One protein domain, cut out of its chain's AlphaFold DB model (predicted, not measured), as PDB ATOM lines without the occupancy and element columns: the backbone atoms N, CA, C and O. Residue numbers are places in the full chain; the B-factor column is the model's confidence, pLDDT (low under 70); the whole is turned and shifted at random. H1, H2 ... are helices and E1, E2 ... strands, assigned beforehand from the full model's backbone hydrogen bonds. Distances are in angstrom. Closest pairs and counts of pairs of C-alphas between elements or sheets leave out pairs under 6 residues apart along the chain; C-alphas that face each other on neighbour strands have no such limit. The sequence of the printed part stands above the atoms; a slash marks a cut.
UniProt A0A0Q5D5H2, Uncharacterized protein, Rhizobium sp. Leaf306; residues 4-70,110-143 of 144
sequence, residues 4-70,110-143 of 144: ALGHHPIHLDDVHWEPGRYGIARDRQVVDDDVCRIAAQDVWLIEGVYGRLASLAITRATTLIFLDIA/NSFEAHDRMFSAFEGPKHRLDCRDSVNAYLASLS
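What this domain is: This is residues 4 to 70 and 110 to 143 of the 144 residues of an uncharacterized protein of Rhizobium sp. Leaf306 (UniProt A0A0Q5D5H2). A small two-stranded sheet, E2 and E3, lies between helices H4 and H5, one over each face, and H4, H3 and H2 run side by side in a row that leads away from it. H1 packs on H2, and the strand E1 lies at the far end, well away from the sheet. The printed part has 101 residues, with five named helices and three named strands in the order H1, E1, H2, H3, E2, H4, E3, H5; E2 and E3 are parallel, and the class is mixed, helices and strands. It is compact, with a radius of gyration of the C-alphas of 14.2 A and spans of 38 by 31 by 26 A.

How they stand to each other: Residues 10 to 11 pair briefly, parallel, with residues 46 to 47. H1, residues 12 to 16, touches residues 31 to 35 of H2, residues 28 to 39; the closest C-alphas, His 16 and Val 31, are 6.0 A apart. E1, residues 21 to 25, pairs with no named strand. H2 touches H3, residues 51 to 60, the same way at a shallow tilt of 34 degrees, only just short of steep, closest at C-alphas 39 and 57, 5.2 A. H3 and H4, residues 112 to 121, only just touch, with 3 pairs of C-alphas within 8 A, closest at 51 and 115, 6.2 A. E2, residues 64 to 67, and E3, residues 126 to 129, have N 66 and O 127 within hydrogen-bond range at 2.9 A. The closest C-alphas of E2 and H4, Phe 66 and Phe 119, are 6.9 A apart; those of E3 and H5, residues 132 to 141, Leu 129 and Val 135, are 5.8 A apart. H4 and H5 are apart. Every O i to N i+4 pair is within range in H1, H2, H4 and H5, and 3 of 6 in H3.

Where its parts are: H1 begins at C-alpha 12 (-29.688, -88.410, 55.837). H2 is 16.6 A long, H3 14.9 A, H4 14.0 A and H5 14.4 A. H5 ends at C-alpha 141 (-7.712, -90.349, 68.267).

The domain as a whole: The C-alphas of Asp 27 and Ala 140 are the two farthest apart, 38.9 A. Residues 71 to 109 are not printed, and C-alphas 70 and 110 are 15.4 A apart across this cut. The link from H2 to H3 is long. Residues 21 and 143 have pLDDT under 70.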
ATOM      1  N   ALA A   4     -18.158 -87.271  70.825       81.25
ATOM      2  CA  ALA A   4     -16.722 -86.975  70.821       81.25
ATOM      3  C   ALA A   4     -16.389 -85.628  70.154       81.25
ATOM      4  O   ALA A   4     -15.446 -84.962  70.559       81.25
ATOM      5  N   LEU A   5     -17.172 -85.224  69.151       83.00
ATOM      6  CA  LEU A   5     -17.011 -83.953  68.447       83.00
ATOM      7  C   LEU A   5     -17.893 -82.830  69.018       83.00
ATOM      8  O   LEU A   5     -17.798 -81.702  68.556       83.00
ATOM      9  N   GLY A   6     -18.775 -83.110  69.983       84.94
ATOM     10  CA  GLY A   6     -19.748 -82.136  70.490       84.94
ATOM     11  C   GLY A   6     -20.827 -81.718  69.476       84.94
ATOM     12  O   GLY A   6     -21.438 -80.659  69.631       84.94
ATOM     13  N   HIS A   7     -21.088 -82.530  68.446       85.38
ATOM     14  CA  HIS A   7     -22.035 -82.227  67.369       85.38
ATOM     15  C   HIS A   7     -23.054 -83.347  67.179       85.38
ATOM     16  O   HIS A   7     -22.706 -84.522  67.104       85.38
ATOM     17  N   HIS A   8     -24.330 -82.991  67.052       90.81
ATOM     18  CA  HIS A   8     -25.363 -83.976  66.743       90.81
ATOM     19  C   HIS A   8     -25.241 -84.386  65.270       90.81
ATOM     20  O   HIS A   8     -25.224 -83.501  64.410       90.81
ATOM     21  N   PRO A   9     -25.139 -85.691  64.961       93.75
ATOM     22  CA  PRO A   9     -25.180 -86.146  63.584       93.75
ATOM     23  C   PRO A   9     -26.511 -85.759  62.939       93.75
ATOM     24  O   PRO A   9     -27.573 -85.887  63.543       93.75
ATOM     25  N   ILE A  10     -26.442 -85.312  61.695       95.88
ATOM     26  CA  ILE A  10     -27.582 -85.166  60.807       95.88
ATOM     27  C   ILE A  10     -27.707 -86.472  60.030       95.88
ATOM     28  O   ILE A  10     -26.865 -86.784  59.182       95.88
ATOM     29  N   HIS A  11     -28.758 -87.231  60.324       94.81
ATOM     30  CA  HIS A  11     -29.071 -88.468  59.625       94.81
ATOM     31  C   HIS A  11     -29.709 -88.144  58.272       94.81
ATOM     32  O   HIS A  11     -30.739 -87.473  58.204       94.81
ATOM     33  N   LEU A  12     -29.131 -88.633  57.175       96.12
ATOM     34  CA  LEU A  12     -29.688 -88.410  55.837       96.12
ATOM     35  C   LEU A  12     -31.074 -89.045  55.660       96.12
ATOM     36  O   LEU A  12     -31.847 -88.562  54.838       96.12
ATOM     37  N   ASP A  13     -31.418 -90.067  56.447       92.19
ATOM     38  CA  ASP A  13     -32.783 -90.595  56.517       92.19
ATOM     39  C   ASP A  13     -33.795 -89.530  56.971       92.19
ATOM     40  O   ASP A  13     -34.854 -89.401  56.359       92.19
ATOM     41  N   ASP A  14     -33.453 -88.707  57.967       92.25
ATOM     42  CA  ASP A  14     -34.338 -87.645  58.471       92.25
ATOM     43  C   ASP A  14     -34.514 -86.510  57.452       92.25
ATOM     44  O   ASP A  14     -35.513 -85.791  57.467       92.25
ATOM     45  N   VAL A  15     -33.548 -86.354  56.542       94.56
ATOM     46  CA  VAL A  15     -33.651 -85.417  55.420       94.56
ATOM     47  C   VAL A  15     -34.421 -86.038  54.255       94.56
ATOM     48  O   VAL A  15     -35.121 -85.315  53.557       94.56
ATOM     49  N   HIS A  16     -34.314 -87.348  54.023       94.75
ATOM     50  CA  HIS A  16     -34.896 -88.026  52.862       94.75
ATOM     51  C   HIS A  16     -36.400 -88.307  52.998       94.75
ATOM     52  O   HIS A  16     -37.143 -88.161  52.022       94.75
ATOM     53  N   TRP A  17     -36.853 -88.717  54.184       92.75
ATOM     54  CA  TRP A  17     -38.231 -89.155  54.425       92.75
ATOM     55  C   TRP A  17     -39.126 -88.027  54.934       92.75
ATOM     56  O   TRP A  17     -38.671 -87.106  55.607       92.75
ATOM     57  N   GLU A  18     -40.424 -88.093  54.626       90.12
ATOM     58  CA  GLU A  18     -41.408 -87.161  55.183       90.12
ATOM     59  C   GLU A  18     -41.430 -87.260  56.724       90.12
ATOM     60  O   GLU A  18     -41.462 -88.375  57.264       90.12
ATOM     61  N   PRO A  19     -41.451 -86.132  57.464       83.06
ATOM     62  CA  PRO A  19     -41.433 -86.149  58.924       83.06
ATOM     63  C   PRO A  19     -42.562 -87.001  59.519       83.06
ATOM     64  O   PRO A  19     -43.746 -86.788  59.253       83.06
ATOM     65  N   GLY A  20     -42.194 -87.989  60.339       72.44
ATOM     66  CA  GLY A  20     -43.138 -88.927  60.956       72.44
ATOM     67  C   GLY A  20     -43.704 -89.998  60.010       72.44
ATOM     68  O   GLY A  20     -44.609 -90.730  60.412       72.44
ATOM     69  N   ARG A  21     -43.200 -90.107  58.770       68.19
ATOM     70  CA  ARG A  21     -43.642 -91.080  57.756       68.19
ATOM     71  C   ARG A  21     -42.454 -91.717  57.018       68.19
ATOM     72  O   ARG A  21     -42.266 -91.503  55.819       68.19
ATOM     73  N   TYR A  22     -41.688 -92.557  57.717       71.00
ATOM     74  CA  TYR A  22     -40.694 -93.421  57.064       71.00
ATOM     75  C   TYR A  22     -41.360 -94.250  55.951       71.00
ATOM     76  O   TYR A  22     -42.425 -94.834  56.157       71.00
ATOM     77  N   GLY A  23     -40.747 -94.268  54.765       75.81
ATOM     78  CA  GLY A  23     -41.272 -94.945  53.573       75.81
ATOM     79  C   GLY A  23     -41.979 -94.038  52.558       75.81
ATOM     80  O   GLY A  23     -42.281 -94.498  51.458       75.81
ATOM     81  N   ILE A  24     -42.200 -92.754  52.870       85.81
ATOM     82  CA  ILE A  24     -42.648 -91.750  51.889       85.81
ATOM     83  C   ILE A  24     -41.513 -90.762  51.650       85.81
ATOM     84  O   ILE A  24     -41.195 -89.951  52.519       85.81
ATOM     85  N   ALA A  25     -40.865 -90.870  50.490       91.06
ATOM     86  CA  ALA A  25     -39.773 -89.977  50.128       91.06
ATOM     87  C   ALA A  25     -40.301 -88.551  49.928       91.06
ATOM     88  O   ALA A  25     -41.332 -88.353  49.277       91.06
ATOM     89  N   ARG A  26     -39.570 -87.572  50.464       95.69
ATOM     90  CA  ARG A  26     -39.799 -86.148  50.196       95.69
ATOM     91  C   ARG A  26     -39.496 -85.826  48.735       95.69
ATOM     92  O   ARG A  26     -38.821 -86.586  48.034       95.69
ATOM     93  N   ASP A  27     -39.956 -84.658  48.289       96.06
ATOM     94  CA  ASP A  27     -39.578 -84.136  46.978       96.06
ATOM     95  C   ASP A  27     -38.052 -84.054  46.831       96.06
ATOM     96  O   ASP A  27     -37.336 -83.574  47.711       96.06
ATOM     97  N   ARG A  28     -37.552 -84.519  45.687       95.56
ATOM     98  CA  ARG A  28     -36.116 -84.649  45.452       95.56
ATOM     99  C   ARG A  28     -35.390 -83.305  45.482       95.56
ATOM    100  O   ARG A  28     -34.296 -83.252  46.033       95.56
ATOM    101  N   GLN A  29     -35.965 -82.259  44.886       97.00
ATOM    102  CA  GLN A  29     -35.328 -80.943  44.857       97.00
ATOM    103  C   GLN A  29     -35.255 -80.367  46.271       97.00
ATOM    104  O   GLN A  29     -34.210 -79.869  46.679       97.00
ATOM    105  N   VAL A  30     -36.326 -80.532  47.052       97.25
ATOM    106  CA  VAL A  30     -36.357 -80.117  48.460       97.25
ATOM    107  C   VAL A  30     -35.268 -80.821  49.280       97.25
ATOM    108  O   VAL A  30     -34.568 -80.172  50.054       97.25
ATOM    109  N   VAL A  31     -35.091 -82.135  49.101       97.69
ATOM    110  CA  VAL A  31     -34.033 -82.900  49.788       97.69
ATOM    111  C   VAL A  31     -32.639 -82.401  49.393       97.69
ATOM    112  O   VAL A  31     -31.780 -82.242  50.259       97.69
ATOM    113  N   ASP A  32     -32.404 -82.133  48.108       97.81
ATOM    114  CA  ASP A  32     -31.110 -81.634  47.626       97.81
ATOM    115  C   ASP A  32     -30.765 -80.262  48.203       97.81
ATOM    116  O   ASP A  32     -29.640 -80.045  48.663       97.81
ATOM    117  N   ASP A  33     -31.737 -79.351  48.194       98.19
ATOM    118  CA  ASP A  33     -31.582 -77.994  48.708       98.19
ATOM    119  C   ASP A  33     -31.317 -78.016  50.219       98.19
ATOM    120  O   ASP A  33     -30.450 -77.288  50.713       98.19
ATOM    121  N   ASP A  34     -31.995 -78.901  50.955       98.00
ATOM    122  CA  ASP A  34     -31.764 -79.101  52.383       98.00
ATOM    123  C   ASP A  34     -30.348 -79.603  52.671       98.00
ATOM    124  O   ASP A  34     -29.670 -79.036  53.529       98.00
ATOM    125  N   VAL A  35     -29.868 -80.616  51.944       98.19
ATOM    126  CA  VAL A  35     -28.502 -81.132  52.120       98.19
ATOM    127  C   VAL A  35     -27.467 -80.056  51.796       98.19
ATOM    128  O   VAL A  35     -26.528 -79.866  52.570       98.19
ATOM    129  N   CYS A  36     -27.651 -79.302  50.709       98.12
ATOM    130  CA  CYS A  36     -26.767 -78.188  50.360       98.12
ATOM    131  C   CYS A  36     -26.746 -77.112  51.456       98.12
ATOM    132  O   CYS A  36     -25.679 -76.629  51.834       98.12
ATOM    133  N   ARG A  37     -27.916 -76.753  52.000       98.12
ATOM    134  CA  ARG A  37     -28.055 -75.761  53.074       98.12
ATOM    135  C   ARG A  37     -27.412 -76.228  54.379       98.12
ATOM    136  O   ARG A  37     -26.794 -75.417  55.063       98.12
ATOM    137  N   ILE A  38     -27.536 -77.508  54.721       97.31
ATOM    138  CA  ILE A  38     -26.878 -78.101  55.892       97.31
ATOM    139  C   ILE A  38     -25.357 -78.083  55.696       97.31
ATOM    140  O   ILE A  38     -24.633 -77.582  56.551       97.31
ATOM    141  N   ALA A  39     -24.867 -78.529  54.536       97.38
ATOM    142  CA  ALA A  39     -23.438 -78.531  54.226       97.38
ATOM    143  C   ALA A  39     -22.829 -77.115  54.130       97.38
ATOM    144  O   ALA A  39     -21.607 -76.955  54.195       97.38
ATOM    145  N   ALA A  40     -23.658 -76.077  53.971       97.50
ATOM    146  CA  ALA A  40     -23.240 -74.679  53.983       97.50
ATOM    147  C   ALA A  40     -22.913 -74.133  55.383       97.50
ATOM    148  O   ALA A  40     -22.253 -73.098  55.463       97.50
ATOM    149  N   GLN A  41     -23.341 -74.805  56.456       96.56
ATOM    150  CA  GLN A  41     -23.040 -74.417  57.836       96.56
ATOM    151  C   GLN A  41     -21.539 -74.542  58.147       96.56
ATOM    152  O   GLN A  41     -20.832 -75.320  57.507       96.56
ATOM    153  N   ASP A  42     -21.065 -73.798  59.151       93.69
ATOM    154  CA  ASP A  42     -19.646 -73.785  59.541       93.69
ATOM    155  C   ASP A  42     -19.172 -75.139  60.078       93.69
ATOM    156  O   ASP A  42     -18.032 -75.540  59.851       93.69
ATOM    157  N   VAL A  43     -20.053 -75.845  60.792       93.69
ATOM    158  CA  VAL A  43     -19.759 -77.152  61.378       93.69
ATOM    159  C   VAL A  43     -20.961 -78.070  61.235       93.69
ATOM    160  O   VAL A  43     -22.078 -77.707  61.602       93.69
ATOM    161  N   TRP A  44     -20.719 -79.272  60.721       95.81
ATOM    162  CA  TRP A  44     -21.730 -80.303  60.546       95.81
ATOM    163  C   TRP A  44     -21.104 -81.697  60.607       95.81
ATOM    164  O   TRP A  44     -19.924 -81.893  60.323       95.81
ATOM    165  N   LEU A  45     -21.933 -82.677  60.955       96.50
ATOM    166  CA  LEU A  45     -21.640 -84.099  60.833       96.50
ATOM    167  C   LEU A  45     -22.837 -84.731  60.127       96.50
ATOM    168  O   LEU A  45     -23.898 -84.844  60.726       96.50
ATOM    169  N   ILE A  46     -22.685 -85.099  58.858       97.25
ATOM    170  CA  ILE A  46     -23.735 -85.744  58.060       97.25
ATOM    171  C   ILE A  46     -23.390 -87.224  57.942       97.25
ATOM    172  O   ILE A  46     -22.240 -87.568  57.667       97.25
ATOM    173  N   GLU A  47     -24.377 -88.094  58.128       96.12
ATOM    174  CA  GLU A  47     -24.189 -89.539  58.023       96.12
ATOM    175  C   GLU A  47     -25.359 -90.217  57.296       96.12
ATOM    176  O   GLU A  47     -26.497 -89.744  57.329       96.12
ATOM    177  N   GLY A  48     -25.061 -91.302  56.581       95.75
ATOM    178  CA  GLY A  48     -26.053 -92.132  55.906       95.75
ATOM    179  C   GLY A  48     -25.542 -92.755  54.607       95.75
ATOM    180  O   GLY A  48     -24.529 -92.351  54.041       95.75
ATOM    181  N   VAL A  49     -26.284 -93.743  54.107       95.50
ATOM    182  CA  VAL A  49     -25.912 -94.568  52.937       95.50
ATOM    183  C   VAL A  49     -26.256 -93.928  51.581       95.50
ATOM    184  O   VAL A  49     -26.087 -94.544  50.529       95.50
ATOM    185  N   TYR A  50     -26.799 -92.710  51.586       97.31
ATOM    186  CA  TYR A  50     -27.304 -92.040  50.392       97.31
ATOM    187  C   TYR A  50     -26.164 -91.402  49.596       97.31
ATOM    188  O   TYR A  50     -25.956 -90.191  49.677       97.31
ATOM    189  N   GLY A  51     -25.449 -92.182  48.781       97.19
ATOM    190  CA  GLY A  51     -24.279 -91.690  48.041       97.19
ATOM    191  C   GLY A  51     -24.573 -90.489  47.137       97.19
ATOM    192  O   GLY A  51     -23.713 -89.643  46.909       97.19
ATOM    193  N   ARG A  52     -25.815 -90.333  46.670       96.56
ATOM    194  CA  ARG A  52     -26.223 -89.137  45.929       96.56
ATOM    195  C   ARG A  52     -26.278 -87.887  46.811       96.56
ATOM    196  O   ARG A  52     -25.893 -86.819  46.364       96.56
ATOM    197  N   LEU A  53     -26.806 -87.997  48.026       98.12
ATOM    198  CA  LEU A  53     -26.897 -86.858  48.942       98.12
ATOM    199  C   LEU A  53     -25.520 -86.540  49.526       98.12
ATOM    200  O   LEU A  53     -25.117 -85.380  49.579       98.12
ATOM    201  N   ALA A  54     -24.750 -87.576  49.860       97.94
ATOM    202  CA  ALA A  54     -23.361 -87.429  50.267       97.94
ATOM    203  C   ALA A  54     -22.521 -86.716  49.190       97.94
ATOM    204  O   ALA A  54     -21.698 -85.876  49.540       97.94
ATOM    205  N   SER A  55     -22.764 -86.956  47.892       97.25
ATOM    206  CA  SER A  55     -22.038 -86.258  46.817       97.25
ATOM    207  C   SER A  55     -22.343 -84.758  46.711       97.25
ATOM    208  O   SER A  55     -21.531 -84.018  46.160       97.25
ATOM    209  N   LEU A  56     -23.460 -84.283  47.275       97.75
ATOM    210  CA  LEU A  56     -23.735 -82.850  47.409       97.75
ATOM    211  C   LEU A  56     -22.904 -82.251  48.554       97.75
ATOM    212  O   LEU A  56     -22.198 -81.257  48.367       97.75
ATOM    213  N   ALA A  57     -22.936 -82.897  49.724       97.56
ATOM    214  CA  ALA A  57     -22.250 -82.429  50.927       97.56
ATOM    215  C   ALA A  57     -20.717 -82.522  50.837       97.56
ATOM    216  O   ALA A  57     -20.010 -81.669  51.375       97.56
ATOM    217  N   ILE A  58     -20.191 -83.529  50.129       96.88
ATOM    218  CA  ILE A  58     -18.751 -83.825  50.083       96.88
ATOM    219  C   ILE A  58     -17.908 -82.666  49.542       96.88
ATOM    220  O   ILE A  58     -16.757 -82.511  49.933       96.88
ATOM    221  N   THR A  59     -18.486 -81.810  48.696       94.69
ATOM    222  CA  THR A  59     -17.807 -80.632  48.129       94.69
ATOM    223  C   THR A  59     -17.364 -79.617  49.185       94.69
ATOM    224  O   THR A  59     -16.491 -78.793  48.920       94.69
ATOM    225  N   ARG A  60     -17.953 -79.680  50.385       97.00
ATOM    226  CA  ARG A  60     -17.642 -78.825  51.537       97.00
ATOM    227  C   ARG A  60     -17.089 -79.613  52.724       97.00
ATOM    228  O   ARG A  60     -16.844 -79.027  53.775       97.00
ATOM    229  N   ALA A  61     -16.919 -80.927  52.582       97.56
ATOM    230  CA  ALA A  61     -16.419 -81.773  53.654       97.56
ATOM    231  C   ALA A  61     -14.942 -81.472  53.927       97.56
ATOM    232  O   ALA A  61     -14.124 -81.423  53.011       97.56
ATOM    233  N   THR A  62     -14.590 -81.330  55.201       97.19
ATOM    234  CA  THR A  62     -13.192 -81.223  55.647       97.19
ATOM    235  C   THR A  62     -12.597 -82.582  55.999       97.19
ATOM    236  O   THR A  62     -11.382 -82.725  56.092       97.19
ATOM    237  N   THR A  63     -13.433 -83.596  56.213       97.25
ATOM    238  CA  THR A  63     -13.021 -84.975  56.472       97.25
ATOM    239  C   THR A  63     -14.084 -85.930  55.947       97.25
ATOM    240  O   THR A  63     -15.276 -85.686  56.125       97.25
ATOM    241  N   LEU A  64     -13.655 -87.025  55.320       98.31
ATOM    242  CA  LEU A  64     -14.537 -88.097  54.868       98.31
ATOM    243  C   LEU A  64     -14.220 -89.403  55.596       98.31
ATOM    244  O   LEU A  64     -13.090 -89.888  55.572       98.31
ATOM    245  N   ILE A  65     -15.236 -90.017  56.194       98.12
ATOM    246  CA  ILE A  65     -15.116 -91.329  56.830       98.12
ATOM    247  C   ILE A  65     -15.962 -92.314  56.037       98.12
ATOM    248  O   ILE A  65     -17.168 -92.127  55.899       98.12
ATOM    249  N   PHE A  66     -15.333 -93.374  55.537       98.50
ATOM    250  CA  PHE A  66     -16.028 -94.485  54.909       98.50
ATOM    251  C   PHE A  66     -16.001 -95.699  55.838       98.50
ATOM    252  O   PHE A  66     -14.944 -96.276  56.095       98.50
ATOM    253  N   LEU A  67     -17.177 -96.069  56.348       97.75
ATOM    254  CA  LEU A  67     -17.378 -97.304  57.102       97.75
ATOM    255  C   LEU A  67     -17.529 -98.468  56.117       97.75
ATOM    256  O   LEU A  67     -18.629 -98.780  55.666       97.75
ATOM    257  N   ASP A  68     -16.410 -99.094  55.771       97.75
ATOM    258  CA  ASP A  68     -16.346-100.248  54.874       97.75
ATOM    259  C   ASP A  68     -16.451-101.565  55.655       97.75
ATOM    260  O   ASP A  68     -15.611-102.457  55.552       97.75
ATOM    261  N   ILE A  69     -17.476-101.659  56.497       97.25
ATOM    262  CA  ILE A  69     -17.710-102.841  57.324       97.25
ATOM    263  C   ILE A  69     -18.170-104.004  56.435       97.25
ATOM    264  O   ILE A  69     -18.928-103.817  55.479       97.25
ATOM    265  N   ALA A  70     -17.715-105.217  56.749       96.44
ATOM    266  CA  ALA A  70     -18.136-106.421  56.043       96.44
ATOM    267  C   ALA A  70     -19.666-106.623  56.119       96.44
ATOM    268  O   ALA A  70     -20.298-106.383  57.153       96.44
ATOM    269  N   ASN A 110     -26.273 -95.830  46.139       96.88
ATOM    270  CA  ASN A 110     -26.212 -96.455  47.457       96.88
ATOM    271  C   ASN A 110     -25.517 -97.822  47.360       96.88
ATOM    272  O   ASN A 110     -26.028 -98.824  47.865       96.88
ATOM    273  N   SER A 111     -24.406 -97.906  46.628       97.88
ATOM    274  CA  SER A 111     -23.624 -99.134  46.477       97.88
ATOM    275  C   SER A 111     -22.190 -98.962  46.940       97.88
ATOM    276  O   SER A 111     -21.675 -97.844  47.014       97.88
ATOM    277  N   PHE A 112     -21.532-100.093  47.201       98.38
ATOM    278  CA  PHE A 112     -20.110-100.105  47.520       98.38
ATOM    279  C   PHE A 112     -19.288 -99.409  46.437       98.38
ATOM    280  O   PHE A 112     -18.477 -98.552  46.752       98.38
ATOM    281  N   GLU A 113     -19.541 -99.723  45.166       97.94
ATOM    282  CA  GLU A 113     -18.826 -99.129  44.033       97.94
ATOM    283  C   GLU A 113     -18.941 -97.595  44.011       97.94
ATOM    284  O   GLU A 113     -17.949 -96.895  43.800       97.94
ATOM    285  N   ALA A 114     -20.139 -97.052  44.260       98.19
ATOM    286  CA  ALA A 114     -20.358 -95.608  44.277       98.19
ATOM    287  C   ALA A 114     -19.655 -94.931  45.466       98.19
ATOM    288  O   ALA A 114     -19.017 -93.889  45.289       98.19
ATOM    289  N   HIS A 115     -19.732 -95.525  46.658       98.25
ATOM    290  CA  HIS A 115     -19.059 -95.003  47.850       98.25
ATOM    291  C   HIS A 115     -17.534 -95.124  47.758       98.25
ATOM    292  O   HIS A 115     -16.827 -94.180  48.100       98.25
ATOM    293  N   ASP A 116     -17.019 -96.233  47.233       98.38
ATOM    294  CA  ASP A 116     -15.587 -96.457  47.031       98.38
ATOM    295  C   ASP A 116     -15.006 -95.472  46.008       98.38
ATOM    296  O   ASP A 116     -13.955 -94.872  46.250       98.38
ATOM    297  N   ARG A 117     -15.732 -95.199  44.913       98.06
ATOM    298  CA  ARG A 117     -15.361 -94.146  43.957       98.06
ATOM    299  C   ARG A 117     -15.326 -92.771  44.621       98.06
ATOM    300  O   ARG A 117     -14.373 -92.023  44.409       98.06
ATOM    301  N   MET A 118     -16.346 -92.437  45.408       97.94
ATOM    302  CA  MET A 118     -16.420 -91.162  46.123       97.94
ATOM    303  C   MET A 118     -15.257 -91.007  47.113       97.94
ATOM    304  O   MET A 118     -14.578 -89.982  47.110       97.94
ATOM    305  N   PHE A 119     -14.982 -92.044  47.905       98.62
ATOM    306  CA  PHE A 119     -13.866 -92.073  48.844       98.62
ATOM    307  C   PHE A 119     -12.516 -91.944  48.134       98.62
ATOM    308  O   PHE A 119     -11.644 -91.183  48.561       98.62
ATOM    309  N   SER A 120     -12.336 -92.657  47.024       98.38
ATOM    310  CA  SER A 120     -11.109 -92.610  46.228       98.38
ATOM    311  C   SER A 120     -10.851 -91.212  45.665       98.38
ATOM    312  O   SER A 120      -9.722 -90.735  45.755       98.38
ATOM    313  N   ALA A 121     -11.895 -90.540  45.172       98.12
ATOM    314  CA  ALA A 121     -11.812 -89.205  44.585       98.12
ATOM    315  C   ALA A 121     -11.660 -88.063  45.607       98.12
ATOM    316  O   ALA A 121     -11.267 -86.965  45.227       98.12
ATOM    317  N   PHE A 122     -11.967 -88.283  46.888       98.50
ATOM    318  CA  PHE A 122     -11.823 -87.245  47.909       98.50
ATOM    319  C   PHE A 122     -10.343 -86.955  48.205       98.50
ATOM    320  O   PHE A 122      -9.589 -87.866  48.556       98.50
ATOM    321  N   GLU A 123      -9.930 -85.695  48.070       96.81
ATOM    322  CA  GLU A 123      -8.531 -85.268  48.235       96.81
ATOM    323  C   GLU A 123      -8.192 -84.825  49.668       96.81
ATOM    324  O   GLU A 123      -7.020 -84.789  50.043       96.81
ATOM    325  N   GLY A 124      -9.204 -84.498  50.479       97.31
ATOM    326  CA  GLY A 124      -9.020 -84.091  51.870       97.31
ATOM    327  C   GLY A 124      -8.721 -85.262  52.823       97.31
ATOM    328  O   GLY A 124      -8.662 -86.422  52.401       97.31
ATOM    329  N   PRO A 125      -8.576 -84.979  54.133       98.00
ATOM    330  CA  PRO A 125      -8.448 -85.999  55.173       98.00
ATOM    331  C   PRO A 125      -9.520 -87.086  55.051       98.00
ATOM    332  O   PRO A 125     -10.717 -86.799  55.080       98.00
ATOM    333  N   LYS A 126      -9.106 -88.348  54.911       98.12
ATOM    334  CA  LYS A 126     -10.046 -89.460  54.760       98.12
ATOM    335  C   LYS A 126      -9.628 -90.716  55.497       98.12
ATOM    336  O   LYS A 126      -8.450 -91.057  55.544       98.12
ATOM    337  N   HIS A 127     -10.623 -91.423  56.026       98.31
ATOM    338  CA  HIS A 127     -10.437 -92.637  56.813       98.31
ATOM    339  C   HIS A 127     -11.377 -93.737  56.324       98.31
ATOM    340  O   HIS A 127     -12.593 -93.554  56.307       98.31
ATOM    341  N   ARG A 128     -10.810 -94.882  55.936       98.50
ATOM    342  CA  ARG A 128     -11.567 -96.109  55.670       98.50
ATOM    343  C   ARG A 128     -11.483 -96.983  56.913       98.50
ATOM    344  O   ARG A 128     -10.378 -97.298  57.347       98.50
ATOM    345  N   LEU A 129     -12.629 -97.319  57.489       98.38
ATOM    346  CA  LEU A 129     -12.743 -98.082  58.730       98.38
ATOM    347  C   LEU A 129     -13.545 -99.347  58.419       98.38
ATOM    348  O   LEU A 129     -14.711 -99.250  58.045       98.38
ATOM    349  N   ASP A 130     -12.917-100.513  58.521       97.38
ATOM    350  CA  ASP A 130     -13.438-101.794  58.015       97.38
ATOM    351  C   ASP A 130     -13.906-102.758  59.117       97.38
ATOM    352  O   ASP A 130     -14.615-103.734  58.872       97.38
ATOM    353  N   CYS A 131     -13.562-102.456  60.364       96.62
ATOM    354  CA  CYS A 131     -13.914-103.259  61.525       96.62
ATOM    355  C   CYS A 131     -14.118-102.398  62.775       96.62
ATOM    356  O   CYS A 131     -13.723-101.228  62.835       96.62
ATOM    357  N   ARG A 132     -14.708-102.996  63.816       95.06
ATOM    358  CA  ARG A 132     -14.971-102.326  65.100       95.06
ATOM    359  C   ARG A 132     -13.706-101.726  65.717       95.06
ATOM    360  O   ARG A 132     -13.768-100.617  66.240       95.06
ATOM    361  N   ASP A 133     -12.580-102.423  65.618       97.06
ATOM    362  CA  ASP A 133     -11.315-101.972  66.199       97.06
ATOM    363  C   ASP A 133     -10.788-100.722  65.494       97.06
ATOM    364  O   ASP A 133     -10.413 -99.762  66.164       97.06
ATOM    365  N   SER A 134     -10.856-100.674  64.158       97.44
ATOM    366  CA  SER A 134     -10.492 -99.474  63.391       97.44
ATOM    367  C   SER A 134     -11.376 -98.271  63.751       97.44
ATOM    368  O   SER A 134     -10.874 -97.159  63.922       97.44
ATOM    369  N   VAL A 135     -12.681 -98.496  63.961       95.81
ATOM    370  CA  VAL A 135     -13.625 -97.456  64.395       95.81
ATOM    371  C   VAL A 135     -13.279 -96.942  65.788       95.81
ATOM    372  O   VAL A 135     -13.214 -95.732  66.001       95.81
ATOM    373  N   ASN A 136     -13.023 -97.843  66.734       95.06
ATOM    374  CA  ASN A 136     -12.674 -97.478  68.104       95.06
ATOM    375  C   ASN A 136     -11.328 -96.745  68.173       95.06
ATOM    376  O   ASN A 136     -11.217 -95.745  68.878       95.06
ATOM    377  N   ALA A 137     -10.328 -97.198  67.412       95.56
ATOM    378  CA  ALA A 137      -9.031 -96.536  67.316       95.56
ATOM    379  C   ALA A 137      -9.169 -95.112  66.757       95.56
ATOM    380  O   ALA A 137      -8.586 -94.174  67.302       95.56
ATOM    381  N   TYR A 138      -9.997 -94.929  65.724       95.19
ATOM    382  CA  TYR A 138     -10.283 -93.603  65.186       95.19
ATOM    383  C   TYR A 138     -10.974 -92.703  66.219       95.19
ATOM    384  O   TYR A 138     -10.528 -91.582  66.447       95.19
ATOM    385  N   LEU A 139     -12.006 -93.196  66.912       93.12
ATOM    386  CA  LEU A 139     -12.696 -92.438  67.965       93.12
ATOM    387  C   LEU A 139     -11.760 -92.023  69.108       93.12
ATOM    388  O   LEU A 139     -11.841 -90.889  69.579       93.12
ATOM    389  N   ALA A 140     -10.855 -92.910  69.529       92.31
ATOM    390  CA  ALA A 140      -9.863 -92.596  70.553       92.31
ATOM    391  C   ALA A 140      -8.910 -91.473  70.109       92.31
ATOM    392  O   ALA A 140      -8.520 -90.647  70.930       92.31
ATOM    393  N   SER A 141      -8.584 -91.399  68.814       91.38
ATOM    394  CA  SER A 141      -7.712 -90.349  68.267       91.38
ATOM    395  C   SER A 141      -8.346 -88.951  68.253       91.38
ATOM    396  O   SER A 141      -7.623 -87.962  68.213       91.38
ATOM    397  N   LEU A 142      -9.681 -88.863  68.315       85.88
ATOM    398  CA  LEU A 142     -10.425 -87.597  68.337       85.88
ATOM    399  C   LEU A 142     -10.548 -86.982  69.736       85.88
ATOM    400  O   LEU A 142     -10.970 -85.839  69.858       85.88
ATOM    401  N   SER A 143     -10.232 -87.745  70.785       65.44
ATOM    402  CA  SER A 143     -10.431 -87.342  72.186       65.44
ATOM    403  C   SER A 143      -9.172 -86.723  72.821       65.44
ATOM    404  O   SER A 143      -9.004 -86.817  74.038       65.44
TER     405      SER A 143